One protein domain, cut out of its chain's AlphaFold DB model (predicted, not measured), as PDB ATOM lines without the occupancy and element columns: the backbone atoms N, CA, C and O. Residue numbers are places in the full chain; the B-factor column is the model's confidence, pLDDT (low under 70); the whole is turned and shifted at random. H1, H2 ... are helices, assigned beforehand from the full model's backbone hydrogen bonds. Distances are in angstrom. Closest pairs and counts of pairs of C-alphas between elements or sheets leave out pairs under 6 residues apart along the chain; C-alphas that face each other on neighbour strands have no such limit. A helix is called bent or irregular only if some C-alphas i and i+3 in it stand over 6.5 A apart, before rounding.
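Overview. This is residues 16 to 120 and 284 to 326 of the 336 residues of an uncharacterized protein of uncultured SUP05 cluster bacterium (UniProt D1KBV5). Look for a rod of nearly aligned helices: the bent but nearly straight H5 forms the core, with H4, H3 and H1 packed around it and short H2 near one end. It is an all-helix bundle of H1, H3, H4, H5a and H5b, loose, with radius of gyration of the C-alphas 19.6 A and spans of 69 by 26 by 19 A. The 148 printed residues include five named helices, H1 to H5 in order.

Arrangement. Start at H4, residues 79 to 120. H5, residues 286 to 326, is one helix by its hydrogen bonds but bent, C-alphas 296 and 299 being 6.8 A apart; its arms are H5a, 286 to 296, and H5b, 299 to 326. H4 touches H5a with residues 105 to 116 alone, closest C-alphas Val 112 and Thr 286, 6.1 A, at a shallow tilt of 7 degrees, opposite ways. H3, residues 43 to 73, touches H5b, closest C-alphas Asn 50 and Ser 299, 5.5 A. H1, residues 16 to 34, touches H5b, closest C-alphas Trp 18 and Ser 307, 5.5 A. H2, residues 37 to 41, touches H5a. Every O i to N i+4 pair is within hydrogen-bond range in H1, H2 and H5a; H3 has 26 of 27, H4 34 of 38, H5b 22 of 24.

Along the chain. Find C-alpha 79 at (58.744, 24.324, -39.027); H4 runs 61.6 A to C-alpha 120 at (34.417, 76.341, -16.814). H3 spans 45.6 A, H5b 41.2 A.

Size, cuts and confidence. Residues 121 to 283 are cut out, with 9.1 A between C-alphas 120 and 284. Of the printed residues, 41 have pLDDT under 70, among them 71 to 83 and 315 to 326.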
ATOM      1  N   TRP A  16      41.418  26.036 -22.040       77.81
ATOM      2  CA  TRP A  16      40.248  26.394 -21.239       77.81
ATOM      3  C   TRP A  16      40.532  27.431 -20.147       77.81
ATOM      4  O   TRP A  16      39.657  28.233 -19.842       77.81
ATOM      5  N   PHE A  17      41.752  27.465 -19.593       83.31
ATOM      6  CA  PHE A  17      42.140  28.499 -18.630       83.31
ATOM      7  C   PHE A  17      42.130  29.883 -19.288       83.31
ATOM      8  O   PHE A  17      41.519  30.810 -18.770       83.31
ATOM      9  N   TRP A  18      42.743  30.005 -20.469       80.44
ATOM     10  CA  TRP A  18      42.791  31.265 -21.215       80.44
ATOM     11  C   TRP A  18      41.423  31.673 -21.767       80.44
ATOM     12  O   TRP A  18      41.109  32.859 -21.779       80.44
ATOM     13  N   LEU A  19      40.581  30.703 -22.142       81.81
ATOM     14  CA  LEU A  19      39.180  30.956 -22.492       81.81
ATOM     15  C   LEU A  19      38.396  31.527 -21.297       81.81
ATOM     16  O   LEU A  19      37.668  32.502 -21.450       81.81
ATOM     17  N   GLY A  20      38.573  30.953 -20.103       83.69
ATOM     18  CA  GLY A  20      37.941  31.444 -18.878       83.69
ATOM     19  C   GLY A  20      38.391  32.861 -18.517       83.69
ATOM     20  O   GLY A  20      37.553  33.717 -18.251       83.69
ATOM     21  N   VAL A  21      39.699  33.137 -18.584       82.75
ATOM     22  CA  VAL A  21      40.255  34.485 -18.365       82.75
ATOM     23  C   VAL A  21      39.661  35.493 -19.353       82.75
ATOM     24  O   VAL A  21      39.216  36.559 -18.939       82.75
ATOM     25  N   PHE A  22      39.586  35.138 -20.637       81.25
ATOM     26  CA  PHE A  22      38.987  35.980 -21.673       81.25
ATOM     27  C   PHE A  22      37.508  36.297 -21.393       81.25
ATOM     28  O   PHE A  22      37.111  37.461 -21.417       81.25
ATOM     29  N   LEU A  23      36.700  35.282 -21.069       83.69
ATOM     30  CA  LEU A  23      35.269  35.453 -20.793       83.69
ATOM     31  C   LEU A  23      35.004  36.268 -19.523       83.69
ATOM     32  O   LEU A  23      34.107  37.111 -19.522       83.69
ATOM     33  N   ILE A  24      35.788  36.051 -18.463       84.44
ATOM     34  CA  ILE A  24      35.705  36.838 -17.225       84.44
ATOM     35  C   ILE A  24      36.067  38.297 -17.503       84.44
ATOM     36  O   ILE A  24      35.373  39.195 -17.036       84.44
ATOM     37  N   SER A  25      37.113  38.536 -18.292       79.19
ATOM     38  CA  SER A  25      37.574  39.881 -18.637       79.19
ATOM     39  C   SER A  25      36.516  40.652 -19.442       79.19
ATOM     40  O   SER A  25      36.136  41.753 -19.046       79.19
ATOM     41  N   ILE A  26      35.931  40.038 -20.481       77.00
ATOM     42  CA  ILE A  26      34.852  40.652 -21.281       77.00
ATOM     43  C   ILE A  26      33.588  40.884 -20.451       77.00
ATOM     44  O   ILE A  26      33.016  41.977 -20.476       77.00
ATOM     45  N   SER A  27      33.157  39.877 -19.689       79.56
ATOM     46  CA  SER A  27      31.961  39.995 -18.844       79.56
ATOM     47  C   SER A  27      32.150  41.063 -17.768       79.56
ATOM     48  O   SER A  27      31.231  41.832 -17.493       79.56
ATOM     49  N   GLY A  28      33.361  41.164 -17.212       78.62
ATOM     50  CA  GLY A  28      33.759  42.209 -16.277       78.62
ATOM     51  C   GLY A  28      33.636  43.601 -16.889       78.62
ATOM     52  O   GLY A  28      32.988  44.457 -16.295       78.62
ATOM     53  N   THR A  29      34.161  43.822 -18.099       73.88
ATOM     54  CA  THR A  29      34.011  45.119 -18.787       73.88
ATOM     55  C   THR A  29      32.570  45.459 -19.123       73.88
ATOM     56  O   THR A  29      32.147  46.598 -18.945       73.88
ATOM     57  N   PHE A  30      31.773  44.477 -19.546       72.56
ATOM     58  CA  PHE A  30      30.359  44.705 -19.824       72.56
ATOM     59  C   PHE A  30      29.600  45.100 -18.548       72.56
ATOM     60  O   PHE A  30      28.870  46.090 -18.528       72.56
ATOM     61  N   TYR A  31      29.835  44.379 -17.449       78.56
ATOM     62  CA  TYR A  31      29.203  44.640 -16.158       78.56
ATOM     63  C   TYR A  31      29.616  45.988 -15.548       78.56
ATOM     64  O   TYR A  31      28.761  46.746 -15.080       78.56
ATOM     65  N   LEU A  32      30.912  46.313 -15.578       75.12
ATOM     66  CA  LEU A  32      31.443  47.608 -15.140       75.12
ATOM     67  C   LEU A  32      30.949  48.748 -16.034       75.12
ATOM     68  O   LEU A  32      30.697  49.851 -15.546       75.12
ATOM     69  N   GLY A  33      30.733  48.465 -17.318       66.94
ATOM     70  CA  GLY A  33      30.162  49.409 -18.262       66.94
ATOM     71  C   GLY A  33      28.705  49.772 -17.969       66.94
ATOM     72  O   GLY A  33      28.310  50.923 -18.172       66.94
ATOM     73  N   LEU A  34      27.924  48.822 -17.451       72.50
ATOM     74  CA  LEU A  34      26.560  49.057 -16.966       72.50
ATOM     75  C   LEU A  34      26.538  49.716 -15.579       72.50
ATOM     76  O   LEU A  34      25.589  50.421 -15.247       72.50
ATOM     77  N   ASN A  35      27.589  49.523 -14.775       76.06
ATOM     78  CA  ASN A  35      27.655  49.981 -13.388       76.06
ATOM     79  C   ASN A  35      28.948  50.773 -13.099       76.06
ATOM     80  O   ASN A  35      29.831  50.303 -12.372       76.06
ATOM     81  N   PRO A  36      29.056  52.018 -13.595       69.75
ATOM     82  CA  PRO A  36      30.297  52.792 -13.539       69.75
ATOM     83  C   PRO A  36      30.754  53.155 -12.116       69.75
ATOM     84  O   PRO A  36      31.927  53.456 -11.905       69.75
ATOM     85  N   LYS A  37      29.871  53.082 -11.110       75.44
ATOM     86  CA  LYS A  37      30.221  53.318  -9.696       75.44
ATOM     87  C   LYS A  37      31.290  52.344  -9.178       75.44
ATOM     88  O   LYS A  37      32.137  52.723  -8.368       75.44
ATOM     89  N   PHE A  38      31.301  51.107  -9.678       75.94
ATOM     90  CA  PHE A  38      32.281  50.103  -9.260       75.94
ATOM     91  C   PHE A  38      33.686  50.380  -9.807       75.94
ATOM     92  O   PHE A  38      34.667  50.003  -9.169       75.94
ATOM     93  N   ILE A  39      33.799  51.103 -10.927       72.50
ATOM     94  CA  ILE A  39      35.081  51.499 -11.530       72.50
ATOM     95  C   ILE A  39      35.848  52.420 -10.582       72.50
ATOM     96  O   ILE A  39      37.050  52.259 -10.385       72.50
ATOM     97  N   THR A  40      35.153  53.368  -9.950       71.00
ATOM     98  CA  THR A  40      35.765  54.269  -8.968       71.00
ATOM     99  C   THR A  40      36.131  53.565  -7.666       71.00
ATOM    100  O   THR A  40      37.183  53.859  -7.109       71.00
ATOM    101  N   GLN A  41      35.296  52.632  -7.201       82.25
ATOM    102  CA  GLN A  41      35.481  51.946  -5.920       82.25
ATOM    103  C   GLN A  41      36.585  50.880  -5.965       82.25
ATOM    104  O   GLN A  41      37.379  50.775  -5.036       82.25
ATOM    105  N   TYR A  42      36.662  50.105  -7.050       81.19
ATOM    106  CA  TYR A  42      37.571  48.960  -7.183       81.19
ATOM    107  C   TYR A  42      38.711  49.197  -8.183       81.19
ATOM    108  O   TYR A  42      39.361  48.245  -8.613       81.19
ATOM    109  N   TRP A  43      38.988  50.460  -8.526       78.19
ATOM    110  CA  TRP A  43      40.013  50.864  -9.495       78.19
ATOM    111  C   TRP A  43      41.336  50.097  -9.340       78.19
ATOM    112  O   TRP A  43      41.824  49.480 -10.284       78.19
ATOM    113  N   GLN A  44      41.900  50.089  -8.129       79.62
ATOM    114  CA  GLN A  44      43.200  49.466  -7.864       79.62
ATOM    115  C   GLN A  44      43.176  47.948  -8.080       79.62
ATOM    116  O   GLN A  44      44.118  47.396  -8.645       79.62
ATOM    117  N   ALA A  45      42.093  47.278  -7.676       83.81
ATOM    118  CA  ALA A  45      41.942  45.837  -7.842       83.81
ATOM    119  C   ALA A  45      41.836  45.446  -9.325       83.81
ATOM    120  O   ALA A  45      42.451  44.471  -9.753       83.81
ATOM    121  N   LEU A  46      41.114  46.242 -10.122       80.81
ATOM    122  CA  LEU A  46      40.956  46.030 -11.564       80.81
ATOM    123  C   LEU A  46      42.278  46.219 -12.319       80.81
ATOM    124  O   LEU A  46      42.626  45.406 -13.179       80.81
ATOM    125  N   VAL A  47      43.049  47.250 -11.962       80.69
ATOM    126  CA  VAL A  47      44.393  47.465 -12.518       80.69
ATOM    127  C   VAL A  47      45.325  46.315 -12.128       80.69
ATOM    128  O   VAL A  47      45.985  45.743 -12.995       80.69
ATOM    129  N   ALA A  48      45.344  45.918 -10.852       84.12
ATOM    130  CA  ALA A  48      46.189  44.827 -10.371       84.12
ATOM    131  C   ALA A  48      45.874  43.490 -11.067       84.12
ATOM    132  O   ALA A  48      46.791  42.795 -11.511       84.12
ATOM    133  N   TYR A  49      44.591  43.148 -11.226       84.75
ATOM    134  CA  TYR A  49      44.147  41.951 -11.947       84.75
ATOM    135  C   TYR A  49      44.671  41.926 -13.389       84.75
ATOM    136  O   TYR A  49      45.295  40.953 -13.815       84.75
ATOM    137  N   ASN A  50      44.482  43.015 -14.137       80.44
ATOM    138  CA  ASN A  50      44.889  43.039 -15.538       80.44
ATOM    139  C   ASN A  50      46.415  43.063 -15.714       80.44
ATOM    140  O   ASN A  50      46.930  42.381 -16.604       80.44
ATOM    141  N   VAL A  51      47.156  43.797 -14.874       82.50
ATOM    142  CA  VAL A  51      48.630  43.835 -14.930       82.50
ATOM    143  C   VAL A  51      49.215  42.456 -14.633       82.50
ATOM    144  O   VAL A  51      50.061  41.967 -15.382       82.50
ATOM    145  N   THR A  52      48.741  41.795 -13.574       84.81
ATOM    146  CA  THR A  52      49.246  40.472 -13.175       84.81
ATOM    147  C   THR A  52      48.978  39.411 -14.242       84.81
ATOM    148  O   THR A  52      49.895  38.681 -14.623       84.81
ATOM    149  N   LEU A  53      47.763  39.359 -14.794       82.38
ATOM    150  CA  LEU A  53      47.428  38.405 -15.855       82.38
ATOM    151  C   LEU A  53      48.137  38.702 -17.176       82.38
ATOM    152  O   LEU A  53      48.543  37.763 -17.863       82.38
ATOM    153  N   SER A  54      48.351  39.974 -17.514       80.69
ATOM    154  CA  SER A  54      49.116  40.352 -18.709       80.69
ATOM    155  C   SER A  54      50.576  39.913 -18.599       80.69
ATOM    156  O   SER A  54      51.110  39.320 -19.536       80.69
ATOM    157  N   LEU A  55      51.217  40.118 -17.441       84.06
ATOM    158  CA  LEU A  55      52.583  39.641 -17.188       84.06
ATOM    159  C   LEU A  55      52.677  38.113 -17.271       84.06
ATOM    160  O   LEU A  55      53.603  37.584 -17.893       84.06
ATOM    161  N   LEU A  56      51.697  37.397 -16.707       84.94
ATOM    162  CA  LEU A  56      51.604  35.941 -16.835       84.94
ATOM    163  C   LEU A  56      51.468  35.521 -18.303       84.94
ATOM    164  O   LEU A  56      52.201  34.640 -18.756       84.94
ATOM    165  N   ALA A  57      50.590  36.163 -19.073       81.12
ATOM    166  CA  ALA A  57      50.414  35.864 -20.490       81.12
ATOM    167  C   ALA A  57      51.711  36.084 -21.284       81.12
ATOM    168  O   ALA A  57      52.138  35.191 -22.018       81.12
ATOM    169  N   VAL A  58      52.401  37.211 -21.079       82.88
ATOM    170  CA  VAL A  58      53.691  37.512 -21.725       82.88
ATOM    171  C   VAL A  58      54.755  36.467 -21.378       82.88
ATOM    172  O   VAL A  58      55.485  36.010 -22.266       82.88
ATOM    173  N   PHE A  59      54.831  36.042 -20.113       85.25
ATOM    174  CA  PHE A  59      55.755  34.997 -19.674       85.25
ATOM    175  C   PHE A  59      55.498  33.665 -20.397       85.25
ATOM    176  O   PHE A  59      56.429  33.064 -20.944       85.25
ATOM    177  N   TYR A  60      54.239  33.225 -20.469       80.75
ATOM    178  CA  TYR A  60      53.876  31.974 -21.143       80.75
ATOM    179  C   TYR A  60      54.049  32.038 -22.663       80.75
ATOM    180  O   TYR A  60      54.545  31.071 -23.246       80.75
ATOM    181  N   ILE A  61      53.706  33.158 -23.307       78.94
ATOM    182  CA  ILE A  61      53.973  33.376 -24.738       78.94
ATOM    183  C   ILE A  61      55.480  33.263 -24.994       78.94
ATOM    184  O   ILE A  61      55.905  32.500 -25.861       78.94
ATOM    185  N   SER A  62      56.299  33.948 -24.191       79.25
ATOM    186  CA  SER A  62      57.761  33.922 -24.322       79.25
ATOM    187  C   SER A  62      58.339  32.517 -24.136       79.25
ATOM    188  O   SER A  62      59.217  32.102 -24.896       79.25
ATOM    189  N   SER A  63      57.835  31.765 -23.155       80.06
ATOM    190  CA  SER A  63      58.236  30.375 -22.910       80.06
ATOM    191  C   SER A  63      57.858  29.454 -24.077       80.06
ATOM    192  O   SER A  63      58.701  28.715 -24.588       80.06
ATOM    193  N   ASN A  64      56.623  29.560 -24.580       73.06
ATOM    194  CA  ASN A  64      56.147  28.777 -25.722       73.06
ATOM    195  C   ASN A  64      56.953  29.050 -26.989       73.06
ATOM    196  O   ASN A  64      57.370  28.111 -27.662       73.06
ATOM    197  N   VAL A  65      57.227  30.321 -27.291       73.50
ATOM    198  CA  VAL A  65      58.050  30.708 -28.444       73.50
ATOM    199  C   VAL A  65      59.475  30.160 -28.312       73.50
ATOM    200  O   VAL A  65      60.044  29.693 -29.300       73.50
ATOM    201  N   ARG A  66      60.058  30.167 -27.102       75.62
ATOM    202  CA  ARG A  66      61.385  29.578 -26.846       75.62
ATOM    203  C   ARG A  66      61.403  28.070 -27.081       75.62
ATOM    204  O   ARG A  66      62.314  27.606 -27.763       75.62
ATOM    205  N   HIS A  67      60.412  27.335 -26.577       70.94
ATOM    206  CA  HIS A  67      60.287  25.894 -26.818       70.94
ATOM    207  C   HIS A  67      60.153  25.577 -28.308       70.94
ATOM    208  O   HIS A  67      60.897  24.765 -28.845       70.94
ATOM    209  N   LEU A  68      59.299  26.313 -29.013       68.31
ATOM    210  CA  LEU A  68      59.078  26.105 -30.440       68.31
ATOM    211  C   LEU A  68      60.338  26.395 -31.274       68.31
ATOM    212  O   LEU A  68      60.629  25.696 -32.242       68.31
ATOM    213  N   LYS A  69      61.138  27.390 -30.864       69.00
ATOM    214  CA  LYS A  69      62.446  27.693 -31.466       69.00
ATOM    215  C   LYS A  69      63.473  26.573 -31.246       69.00
ATOM    216  O   LYS A  69      64.375  26.429 -32.070       69.00
ATOM    217  N   GLN A  70      63.370  25.807 -30.159       70.44
ATOM    218  CA  GLN A  70      64.216  24.633 -29.917       70.44
ATOM    219  C   GLN A  70      63.803  23.466 -30.824       70.44
ATOM    220  O   GLN A  70      64.670  22.893 -31.481       70.44
ATOM    221  N   ASP A  71      62.502  23.205 -30.968       65.62
ATOM    222  CA  ASP A  71      61.971  22.152 -31.854       65.62
ATOM    223  C   ASP A  71      62.287  22.425 -33.340       65.62
ATOM    224  O   ASP A  71      62.596  21.518 -34.112       65.62
ATOM    225  N   LEU A  72      62.316  23.702 -33.737       62.50
ATOM    226  CA  LEU A  72      62.780  24.173 -35.049       62.50
ATOM    227  C   LEU A  72      64.235  23.787 -35.359       62.50
ATOM    228  O   LEU A  72      64.550  23.437 -36.497       62.50
ATOM    229  N   LYS A  73      65.128  23.843 -34.361       62.09
ATOM    230  CA  LYS A  73      66.541  23.456 -34.520       62.09
ATOM    231  C   LYS A  73      66.718  21.941 -34.670       62.09
ATOM    232  O   LYS A  73      67.728  21.518 -35.218       62.09
ATOM    233  N   ALA A  74      65.736  21.143 -34.243       62.19
ATOM    234  CA  ALA A  74      65.728  19.684 -34.366       62.19
ATOM    235  C   ALA A  74      65.254  19.170 -35.749       62.19
ATOM    236  O   ALA A  74      65.077  17.970 -35.930       62.19
ATOM    237  N   ASN A  75      65.091  20.055 -36.743       56.66
ATOM    238  CA  ASN A  75      64.806  19.719 -38.149       56.66
ATOM    239  C   ASN A  75      63.469  18.978 -38.393       56.66
ATOM    240  O   ASN A  75      63.340  18.123 -39.270       56.66
ATOM    241  N   VAL A  76      62.444  19.354 -37.628       59.72
ATOM    242  CA  VAL A  76      61.051  18.902 -37.772       59.72
ATOM    243  C   VAL A  76      60.431  19.492 -39.059       59.72
ATOM    244  O   VAL A  76      60.426  20.713 -39.256       59.72
ATOM    245  N   ILE A  77      59.911  18.635 -39.953       48.25
ATOM    246  CA  ILE A  77      59.230  19.014 -41.211       48.25
ATOM    247  C   ILE A  77      57.955  19.823 -40.896       48.25
ATOM    248  O   ILE A  77      57.132  19.388 -40.098       48.25
ATOM    249  N   GLY A  78      57.809  21.010 -41.505       56.19
ATOM    250  CA  GLY A  78      56.701  21.966 -41.278       56.19
ATOM    251  C   GLY A  78      57.096  23.251 -40.531       56.19
ATOM    252  O   GLY A  78      56.358  24.232 -40.515       56.19
ATOM    253  N   SER A  79      58.305  23.293 -39.973       59.91
ATOM    254  CA  SER A  79      58.744  24.324 -39.027       59.91
ATOM    255  C   SER A  79      58.938  25.738 -39.611       59.91
ATOM    256  O   SER A  79      58.652  26.721 -38.924       59.91
ATOM    257  N   ARG A  80      59.352  25.884 -40.883       61.31
ATOM    258  CA  ARG A  80      59.522  27.207 -41.536       61.31
ATOM    259  C   ARG A  80      58.198  27.961 -41.715       61.31
ATOM    260  O   ARG A  80      58.152  29.158 -41.452       61.31
ATOM    261  N   PHE A  81      57.135  27.265 -42.128       64.06
ATOM    262  CA  PHE A  81      55.800  27.852 -42.293       64.06
ATOM    263  C   PHE A  81      55.236  28.315 -40.944       64.06
ATOM    264  O   PHE A  81      54.799  29.458 -40.802       64.06
ATOM    265  N   THR A  82      55.362  27.475 -39.916       67.00
ATOM    266  CA  THR A  82      54.964  27.811 -38.547       67.00
ATOM    267  C   THR A  82      55.728  29.013 -38.001       67.00
ATOM    268  O   THR A  82      55.143  29.882 -37.360       67.00
ATOM    269  N   TRP A  83      57.031  29.114 -38.266       67.44
ATOM    270  CA  TRP A  83      57.828  30.235 -37.771       67.44
ATOM    271  C   TRP A  83      57.426  31.575 -38.402       67.44
ATOM    272  O   TRP A  83      57.355  32.581 -37.695       67.44
ATOM    273  N   SER A  84      57.094  31.588 -39.698       70.44
ATOM    274  CA  SER A  84      56.532  32.771 -40.365       70.44
ATOM    275  C   SER A  84      55.164  33.150 -39.795       70.44
ATOM    276  O   SER A  84      54.929  34.321 -39.503       70.44
ATOM    277  N   PHE A  85      54.292  32.170 -39.550       71.88
ATOM    278  CA  PHE A  85      52.974  32.397 -38.952       71.88
ATOM    279  C   PHE A  85      53.070  32.987 -37.532       71.88
ATOM    280  O   PHE A  85      52.425  33.990 -37.232       71.88
ATOM    281  N   ILE A  86      53.959  32.445 -36.690       73.06
ATOM    282  CA  ILE A  86      54.261  32.953 -35.337       73.06
ATOM    283  C   ILE A  86      54.758  34.401 -35.362       73.06
ATOM    284  O   ILE A  86      54.528  35.140 -34.409       73.06
ATOM    285  N   LYS A  87      55.459  34.808 -36.422       74.12
ATOM    286  CA  LYS A  87      55.981  36.170 -36.568       74.12
ATOM    287  C   LYS A  87      54.916  37.156 -37.037       74.12
ATOM    288  O   LYS A  87      54.852  38.264 -36.521       74.12
ATOM    289  N   ILE A  88      54.113  36.764 -38.023       78.12
ATOM    290  CA  ILE A  88      53.200  37.671 -38.731       78.12
ATOM    291  C   ILE A  88      51.905  37.881 -37.944       78.12
ATOM    292  O   ILE A  88      51.466  39.018 -37.805       78.12
ATOM    293  N   VAL A  89      51.313  36.817 -37.393       77.12
ATOM    294  CA  VAL A  89      49.995  36.886 -36.735       77.12
ATOM    295  C   VAL A  89      49.972  37.851 -35.543       77.12
ATOM    296  O   VAL A  89      49.062  38.676 -35.488       77.12
ATOM    297  N   PRO A  90      50.957  37.853 -34.622       73.50
ATOM    298  CA  PRO A  90      50.964  38.822 -33.530       73.50
ATOM    299  C   PRO A  90      51.091  40.261 -34.025       73.50
ATOM    300  O   PRO A  90      50.421  41.133 -33.493       73.50
ATOM    301  N   ILE A  91      51.898  40.521 -35.057       79.56
ATOM    302  CA  ILE A  91      52.065  41.873 -35.611       79.56
ATOM    303  C   ILE A  91      50.760  42.344 -36.266       79.56
ATOM    304  O   ILE A  91      50.312  43.456 -35.999       79.56
ATOM    305  N   LEU A  92      50.122  41.475 -37.057       80.25
ATOM    306  CA  LEU A  92      48.859  41.757 -37.744       80.25
ATOM    307  C   LEU A  92      47.712  42.058 -36.766       80.25
ATOM    308  O   LEU A  92      46.816  42.822 -37.098       80.25
ATOM    309  N   VAL A  93      47.739  41.473 -35.564       76.81
ATOM    310  CA  VAL A  93      46.715  41.695 -34.532       76.81
ATOM    311  C   VAL A  93      47.072  42.871 -33.619       76.81
ATOM    312  O   VAL A  93      46.216  43.697 -33.320       76.81
ATOM    313  N   ILE A  94      48.327  42.984 -33.177       78.00
ATOM    314  CA  ILE A  94      48.745  44.007 -32.209       78.00
ATOM    315  C   ILE A  94      48.744  45.400 -32.843       78.00
ATOM    316  O   ILE A  94      48.269  46.339 -32.211       78.00
ATOM    317  N   VAL A  95      49.249  45.555 -34.073       78.44
ATOM    318  CA  VAL A  95      49.426  46.884 -34.687       78.44
ATOM    319  C   VAL A  95      48.092  47.618 -34.899       78.44
ATOM    320  O   VAL A  95      47.987  48.760 -34.442       78.44
ATOM    321  N   PRO A  96      47.049  47.018 -35.509       80.00
ATOM    322  CA  PRO A  96      45.768  47.702 -35.690       80.00
ATOM    323  C   PRO A  96      45.073  48.008 -34.363       80.00
ATOM    324  O   PRO A  96      44.520  49.093 -34.197       80.00
ATOM    325  N   VAL A  97      45.138  47.089 -33.394       77.75
ATOM    326  CA  VAL A  97      44.465  47.279 -32.103       77.75
ATOM    327  C   VAL A  97      45.167  48.336 -31.253       77.75
ATOM    328  O   VAL A  97      44.502  49.173 -30.649       77.75
ATOM    329  N   LEU A  98      46.502  48.363 -31.254       74.38
ATOM    330  CA  LEU A  98      47.268  49.410 -30.576       74.38
ATOM    331  C   LEU A  98      47.051  50.780 -31.235       74.38
ATOM    332  O   LEU A  98      46.958  51.789 -30.541       74.38
ATOM    333  N   SER A  99      46.922  50.820 -32.561       79.38
ATOM    334  CA  SER A  99      46.592  52.057 -33.277       79.38
ATOM    335  C   SER A  99      45.206  52.559 -32.871       79.38
ATOM    336  O   SER A  99      45.066  53.708 -32.456       79.38
ATOM    337  N   PHE A 100      44.194  51.685 -32.892       79.56
ATOM    338  CA  PHE A 100      42.843  52.015 -32.431       79.56
ATOM    339  C   PHE A 100      42.827  52.485 -30.968       79.56
ATOM    340  O   PHE A 100      42.099  53.416 -30.629       79.56
ATOM    341  N   TYR A 101      43.658  51.877 -30.114       76.81
ATOM    342  CA  TYR A 101      43.850  52.288 -28.725       76.81
ATOM    343  C   TYR A 101      44.351  53.730 -28.619       76.81
ATOM    344  O   TYR A 101      43.730  54.530 -27.922       76.81
ATOM    345  N   LEU A 102      45.437  54.074 -29.319       76.81
ATOM    346  CA  LEU A 102      46.022  55.416 -29.247       76.81
ATOM    347  C   LEU A 102      45.039  56.481 -29.744       76.81
ATOM    348  O   LEU A 102      44.851  57.492 -29.069       76.81
ATOM    349  N   PHE A 103      44.350  56.220 -30.857       77.31
ATOM    350  CA  PHE A 103      43.350  57.143 -31.400       77.31
ATOM    351  C   PHE A 103      42.131  57.302 -30.486       77.31
ATOM    352  O   PHE A 103      41.686  58.422 -30.238       77.31
ATOM    353  N   SER A 104      41.603  56.200 -29.949       78.06
ATOM    354  CA  SER A 104      40.436  56.244 -29.058       78.06
ATOM    355  C   SER A 104      40.765  56.919 -27.725       78.06
ATOM    356  O   SER A 104      39.953  57.692 -27.217       78.06
ATOM    357  N   PHE A 105      41.967  56.680 -27.181       78.56
ATOM    358  CA  PHE A 105      42.453  57.348 -25.969       78.56
ATOM    359  C   PHE A 105      42.546  58.851 -26.174       78.56
ATOM    360  O   PHE A 105      42.018  59.615 -25.368       78.56
ATOM    361  N   GLN A 106      43.174  59.262 -27.275       75.62
ATOM    362  CA  GLN A 106      43.321  60.669 -27.605       75.62
ATOM    363  C   GLN A 106      41.956  61.346 -27.772       75.62
ATOM    364  O   GLN A 106      41.706  62.361 -27.128       75.62
ATOM    365  N   SER A 107      41.041  60.752 -28.543       79.94
ATOM    366  CA  SER A 107      39.703  61.317 -28.762       79.94
ATOM    367  C   SER A 107      38.912  61.478 -27.461       79.94
ATOM    368  O   SER A 107      38.278  62.509 -27.236       79.94
ATOM    369  N   ILE A 108      38.962  60.495 -26.560       80.19
ATOM    370  CA  ILE A 108      38.245  60.579 -25.282       80.19
ATOM    371  C   ILE A 108      38.888  61.596 -24.350       80.19
ATOM    372  O   ILE A 108      38.170  62.332 -23.676       80.19
ATOM    373  N   GLN A 109      40.216  61.678 -24.326       80.00
ATOM    374  CA  GLN A 109      40.918  62.697 -23.553       80.00
ATOM    375  C   GLN A 109      40.593  64.110 -24.060       80.00
ATOM    376  O   GLN A 109      40.353  65.005 -23.250       80.00
ATOM    377  N   GLU A 110      40.544  64.306 -25.378       83.19
ATOM    378  CA  GLU A 110      40.140  65.568 -26.005       83.19
ATOM    379  C   GLU A 110      38.683  65.916 -25.677       83.19
ATOM    380  O   GLU A 110      38.413  67.037 -25.249       83.19
ATOM    381  N   ASN A 111      37.760  64.955 -25.761       84.56
ATOM    382  CA  ASN A 111      36.351  65.156 -25.403       84.56
ATOM    383  C   ASN A 111      36.162  65.495 -23.917       84.56
ATOM    384  O   ASN A 111      35.365  66.371 -23.575       84.56
ATOM    385  N   VAL A 112      36.900  64.823 -23.026       85.69
ATOM    386  CA  VAL A 112      36.899  65.106 -21.583       85.69
ATOM    387  C   VAL A 112      37.399  66.523 -21.322       85.69
ATOM    388  O   VAL A 112      36.692  67.300 -20.684       85.69
ATOM    389  N   ARG A 113      38.559  66.889 -21.878       84.38
ATOM    390  CA  ARG A 113      39.133  68.231 -21.724       84.38
ATOM    391  C   ARG A 113      38.217  69.311 -22.302       84.38
ATOM    392  O   ARG A 113      38.058  70.365 -21.697       84.38
ATOM    393  N   SER A 114      37.614  69.057 -23.462       87.44
ATOM    394  CA  SER A 114      36.652  69.981 -24.063       87.44
ATOM    395  C   SER A 114      35.436  70.163 -23.160       87.44
ATOM    396  O   SER A 114      34.994  71.288 -22.969       87.44
ATOM    397  N   SER A 115      34.923  69.080 -22.571       87.00
ATOM    398  CA  SER A 115      33.787  69.145 -21.647       87.00
ATOM    399  C   SER A 115      34.130  69.942 -20.387       87.00
ATOM    400  O   SER A 115      33.339  70.781 -19.971       87.00
ATOM    401  N   GLU A 116      35.309  69.723 -19.800       87.44
ATOM    402  CA  GLU A 116      35.793  70.498 -18.646       87.44
ATOM    403  C   GLU A 116      35.854  71.991 -18.970       87.44
ATOM    404  O   GLU A 116      35.256  72.792 -18.255       87.44
ATOM    405  N   LYS A 117      36.464  72.351 -20.105       89.06
ATOM    406  CA  LYS A 117      36.532  73.738 -20.575       89.06
ATOM    407  C   LYS A 117      35.141  74.354 -20.762       89.06
ATOM    408  O   LYS A 117      34.903  75.473 -20.321       89.06
ATOM    409  N   THR A 118      34.205  73.630 -21.373       88.50
ATOM    410  CA  THR A 118      32.828  74.112 -21.549       88.50
ATOM    411  C   THR A 118      32.119  74.344 -20.212       88.50
ATOM    412  O   THR A 118      31.375  75.312 -20.080       88.50
ATOM    413  N   PHE A 119      32.352  73.498 -19.204       89.25
ATOM    414  CA  PHE A 119      31.801  73.708 -17.862       89.25
ATOM    415  C   PHE A 119      32.441  74.902 -17.143       89.25
ATOM    416  O   PHE A 119      31.741  75.630 -16.442       89.25
ATOM    417  N   GLU A 120      33.740  75.141 -17.326       88.81
ATOM    418  CA  GLU A 120      34.417  76.341 -16.814       88.81
ATOM    419  C   GLU A 120      33.854  77.622 -17.444       88.81
ATOM    420  O   GLU A 120      33.514  78.564 -16.726       88.81
ATOM    421  N   ALA A 284      32.107  68.950 -14.342       72.06
ATOM    422  CA  ALA A 284      31.825  67.771 -15.140       72.06
ATOM    423  C   ALA A 284      32.340  66.527 -14.394       72.06
ATOM    424  O   ALA A 284      33.471  66.502 -13.911       72.06
ATOM    425  N   ASN A 285      31.535  65.462 -14.314       68.25
ATOM    426  CA  ASN A 285      31.970  64.181 -13.743       68.25
ATOM    427  C   ASN A 285      32.858  63.408 -14.738       68.25
ATOM    428  O   ASN A 285      32.497  62.342 -15.240       68.25
ATOM    429  N   THR A 286      34.020  63.973 -15.062       70.94
ATOM    430  CA  THR A 286      34.959  63.444 -16.062       70.94
ATOM    431  C   THR A 286      35.811  62.296 -15.528       70.94
ATOM    432  O   THR A 286      36.229  61.421 -16.292       70.94
ATOM    433  N   ALA A 287      35.985  62.222 -14.204       67.50
ATOM    434  CA  ALA A 287      36.762  61.190 -13.526       67.50
ATOM    435  C   ALA A 287      36.250  59.769 -13.809       67.50
ATOM    436  O   ALA A 287      37.041  58.831 -13.912       67.50
ATOM    437  N   VAL A 288      34.933  59.594 -13.947       67.38
ATOM    438  CA  VAL A 288      34.326  58.297 -14.277       67.38
ATOM    439  C   VAL A 288      34.629  57.912 -15.723       67.38
ATOM    440  O   VAL A 288      35.061  56.788 -15.964       67.38
ATOM    441  N   THR A 289      34.470  58.835 -16.673       70.88
ATOM    442  CA  THR A 289      34.743  58.602 -18.102       70.88
ATOM    443  C   THR A 289      36.214  58.272 -18.343       70.88
ATOM    444  O   THR A 289      36.528  57.303 -19.035       70.88
ATOM    445  N   GLN A 290      37.123  59.009 -17.701       69.69
ATOM    446  CA  GLN A 290      38.564  58.793 -17.826       69.69
ATOM    447  C   GLN A 290      39.006  57.454 -17.214       69.69
ATOM    448  O   GLN A 290      39.721  56.683 -17.857       69.69
ATOM    449  N   LYS A 291      38.549  57.132 -15.994       69.19
ATOM    450  CA  LYS A 291      38.856  55.846 -15.339       69.19
ATOM    451  C   LYS A 291      38.250  54.671 -16.103       69.19
ATOM    452  O   LYS A 291      38.908  53.653 -16.295       69.19
ATOM    453  N   ARG A 292      37.017  54.807 -16.586       70.00
ATOM    454  CA  ARG A 292      36.361  53.766 -17.378       70.00
ATOM    455  C   ARG A 292      37.142  53.449 -18.643       70.00
ATOM    456  O   ARG A 292      37.412  52.282 -18.895       70.00
ATOM    457  N   PHE A 293      37.579  54.465 -19.381       69.94
ATOM    458  CA  PHE A 293      38.356  54.234 -20.595       69.94
ATOM    459  C   PHE A 293      39.699  53.539 -20.318       69.94
ATOM    460  O   PHE A 293      40.076  52.603 -21.022       69.94
ATOM    461  N   LEU A 294      40.401  53.938 -19.253       67.00
ATOM    462  CA  LEU A 294      41.671  53.314 -18.879       67.00
ATOM    463  C   LEU A 294      41.521  51.822 -18.515       67.00
ATOM    464  O   LEU A 294      42.362  51.021 -18.933       67.00
ATOM    465  N   ILE A 295      40.471  51.443 -17.771       67.62
ATOM    466  CA  ILE A 295      40.203  50.043 -17.380       67.62
ATOM    467  C   ILE A 295      39.637  49.220 -18.535       67.62
ATOM    468  O   ILE A 295      40.152  48.140 -18.830       67.62
ATOM    469  N   ASP A 296      38.572  49.705 -19.176       64.75
ATOM    470  CA  ASP A 296      37.848  48.926 -20.180       64.75
ATOM    471  C   ASP A 296      38.712  48.721 -21.429       64.75
ATOM    472  O   ASP A 296      38.633  47.668 -22.060       64.75
ATOM    473  N   PHE A 297      39.585  49.684 -21.758       61.09
ATOM    474  CA  PHE A 297      40.249  49.721 -23.057       61.09
ATOM    475  C   PHE A 297      41.761  49.440 -23.040       61.09
ATOM    476  O   PHE A 297      42.258  48.833 -23.985       61.09
ATOM    477  N   SER A 298      42.519  49.809 -21.995       63.25
ATOM    478  CA  SER A 298      43.983  49.578 -22.000       63.25
ATOM    479  C   SER A 298      44.380  48.178 -21.529       63.25
ATOM    480  O   SER A 298      45.302  47.570 -22.067       63.25
ATOM    481  N   SER A 299      43.676  47.647 -20.530       66.00
ATOM    482  CA  SER A 299      44.158  46.496 -19.772       66.00
ATOM    483  C   SER A 299      43.351  45.227 -20.061       66.00
ATOM    484  O   SER A 299      43.928  44.150 -20.195       66.00
ATOM    485  N   THR A 300      42.041  45.363 -20.278       71.62
ATOM    486  CA  THR A 300      41.157  44.252 -20.669       71.62
ATOM    487  C   THR A 300      41.322  43.878 -22.143       71.62
ATOM    488  O   THR A 300      41.472  42.702 -22.463       71.62
ATOM    489  N   VAL A 301      41.368  44.855 -23.059       72.00
ATOM    490  CA  VAL A 301      41.563  44.588 -24.499       72.00
ATOM    491  C   VAL A 301      42.936  43.965 -24.755       72.00
ATOM    492  O   VAL A 301      43.042  42.983 -25.489       72.00
ATOM    493  N   LEU A 302      43.987  44.467 -24.099       74.81
ATOM    494  CA  LEU A 302      45.324  43.879 -24.185       74.81
ATOM    495  C   LEU A 302      45.332  42.432 -23.677       74.81
ATOM    496  O   LEU A 302      45.832  41.540 -24.364       74.81
ATOM    497  N   LEU A 303      44.742  42.178 -22.505       76.25
ATOM    498  CA  LEU A 303      44.633  40.829 -21.954       76.25
ATOM    499  C   LEU A 303      43.818  39.902 -22.866       76.25
ATOM    500  O   LEU A 303      44.176  38.733 -23.030       76.25
ATOM    501  N   ALA A 304      42.761  40.412 -23.497       75.44
ATOM    502  CA  ALA A 304      41.949  39.674 -24.452       75.44
ATOM    503  C   ALA A 304      42.765  39.265 -25.688       75.44
ATOM    504  O   ALA A 304      42.770  38.087 -26.049       75.44
ATOM    505  N   ILE A 305      43.536  40.188 -26.275       76.19
ATOM    506  CA  ILE A 305      44.452  39.894 -27.391       76.19
ATOM    507  C   ILE A 305      45.490  38.846 -26.984       76.19
ATOM    508  O   ILE A 305      45.700  37.872 -27.705       76.19
ATOM    509  N   LEU A 306      46.133  39.018 -25.825       79.50
ATOM    510  CA  LEU A 306      47.150  38.084 -25.332       79.50
ATOM    511  C   LEU A 306      46.562  36.689 -25.067       79.50
ATOM    512  O   LEU A 306      47.199  35.681 -25.378       79.50
ATOM    513  N   SER A 307      45.332  36.622 -24.556       79.00
ATOM    514  CA  SER A 307      44.608  35.365 -24.330       79.00
ATOM    515  C   SER A 307      44.257  34.671 -25.649       79.00
ATOM    516  O   SER A 307      44.489  33.470 -25.789       79.00
ATOM    517  N   VAL A 308      43.782  35.420 -26.650       77.75
ATOM    518  CA  VAL A 308      43.516  34.898 -28.003       77.75
ATOM    519  C   VAL A 308      44.804  34.395 -28.656       77.75
ATOM    520  O   VAL A 308      44.829  33.280 -29.176       77.75
ATOM    521  N   LEU A 309      45.904  35.148 -28.564       78.44
ATOM    522  CA  LEU A 309      47.213  34.713 -29.063       78.44
ATOM    523  C   LEU A 309      47.673  33.414 -28.390       78.44
ATOM    524  O   LEU A 309      48.169  32.513 -29.068       78.44
ATOM    525  N   MET A 310      47.462  33.269 -27.080       78.25
ATOM    526  CA  MET A 310      47.764  32.030 -26.355       78.25
ATOM    527  C   MET A 310      46.933  30.838 -26.841       78.25
ATOM    528  O   MET A 310      47.474  29.736 -26.984       78.25
ATOM    529  N   ILE A 311      45.645  31.043 -27.133       75.25
ATOM    530  CA  ILE A 311      44.777  30.013 -27.722       75.25
ATOM    531  C   ILE A 311      45.311  29.602 -29.100       75.25
ATOM    532  O   ILE A 311      45.510  28.409 -29.345       75.25
ATOM    533  N   VAL A 312      45.636  30.573 -29.959       74.69
ATOM    534  CA  VAL A 312      46.188  30.337 -31.306       74.69
ATOM    535  C   VAL A 312      47.512  29.569 -31.238       74.69
ATOM    536  O   VAL A 312      47.665  28.545 -31.911       74.69
ATOM    537  N   PHE A 313      48.452  29.981 -30.379       72.00
ATOM    538  CA  PHE A 313      49.729  29.277 -30.205       72.00
ATOM    539  C   PHE A 313      49.542  27.836 -29.723       72.00
ATOM    540  O   PHE A 313      50.266  26.931 -30.153       72.00
ATOM    541  N   ARG A 314      48.562  27.595 -28.847       71.81
ATOM    542  CA  ARG A 314      48.280  26.255 -28.330       71.81
ATOM    543  C   ARG A 314      47.623  25.356 -29.373       71.81
ATOM    544  O   ARG A 314      48.033  24.202 -29.491       71.81
ATOM    545  N   MET A 315      46.661  25.869 -30.138       69.88
ATOM    546  CA  MET A 315      46.057  25.140 -31.260       69.88
ATOM    547  C   MET A 315      47.114  24.732 -32.283       69.88
ATOM    548  O   MET A 315      47.175  23.575 -32.685       69.88
ATOM    549  N   MET A 316      48.010  25.651 -32.628       69.00
ATOM    550  CA  MET A 316      49.108  25.388 -33.551       69.00
ATOM    551  C   MET A 316      50.048  24.285 -33.032       69.00
ATOM    552  O   MET A 316      50.389  23.371 -33.778       69.00
ATOM    553  N   ASN A 317      50.412  24.291 -31.743       64.75
ATOM    554  CA  ASN A 317      51.211  23.209 -31.149       64.75
ATOM    555  C   ASN A 317      50.468  21.853 -31.178       64.75
ATOM    556  O   ASN A 317      51.075  20.809 -31.416       64.75
ATOM    557  N   HIS A 318      49.145  21.859 -30.987       67.38
ATOM    558  CA  HIS A 318      48.329  20.646 -31.059       67.38
ATOM    559  C   HIS A 318      48.210  20.087 -32.486       67.38
ATOM    560  O   HIS A 318      48.218  18.868 -32.651       67.38
ATOM    561  N   LEU A 319      48.139  20.952 -33.503       64.38
ATOM    562  CA  LEU A 319      48.070  20.566 -34.918       64.38
ATOM    563  C   LEU A 319      49.423  20.086 -35.466       64.38
ATOM    564  O   LEU A 319      49.470  19.188 -36.302       64.38
ATOM    565  N   MET A 320      50.536  20.636 -34.978       64.38
ATOM    566  CA  MET A 320      51.869  20.296 -35.494       64.38
ATOM    567  C   MET A 320      52.397  18.933 -35.048       64.38
ATOM    568  O   MET A 320      53.064  18.262 -35.833       64.38
ATOM    569  N   LYS A 321      52.112  18.503 -33.813       63.50
ATOM    570  CA  LYS A 321      52.550  17.189 -33.307       63.50
ATOM    571  C   LYS A 321      52.110  16.009 -34.193       63.50
ATOM    572  O   LYS A 321      52.968  15.199 -34.540       63.50
ATOM    573  N   PRO A 322      50.832  15.892 -34.600       63.47
ATOM    574  CA  PRO A 322      50.402  14.813 -35.484       63.47
ATOM    575  C   PRO A 322      50.947  14.959 -36.908       63.47
ATOM    576  O   PRO A 322      51.355  13.957 -37.483       63.47
ATOM    577  N   LEU A 323      51.040  16.178 -37.459       63.28
ATOM    578  CA  LEU A 323      51.629  16.413 -38.789       63.28
ATOM    579  C   LEU A 323      53.108  16.003 -38.854       63.28
ATOM    580  O   LEU A 323      53.547  15.414 -39.841       63.28
ATOM    581  N   HIS A 324      53.869  16.261 -37.789       63.72
ATOM    582  CA  HIS A 324      55.253  15.812 -37.692       63.72
ATOM    583  C   HIS A 324      55.358  14.283 -37.658       63.72
ATOM    584  O   HIS A 324      56.129  13.715 -38.433       63.72
ATOM    585  N   ASN A 325      54.548  13.627 -36.819       65.00
ATOM    586  CA  ASN A 325      54.514  12.168 -36.699       65.00
ATOM    587  C   ASN A 325      54.080  11.491 -38.006       65.00
ATOM    588  O   ASN A 325      54.677  10.493 -38.398       65.00
ATOM    589  N   LEU A 326      53.103  12.068 -38.712       60.41
ATOM    590  CA  LEU A 326      52.698  11.628 -40.048       60.41
ATOM    591  C   LEU A 326      53.858  11.748 -41.037       60.41
ATOM    592  O   LEU A 326      54.168  10.768 -41.700       60.41
TER     593      LEU A 326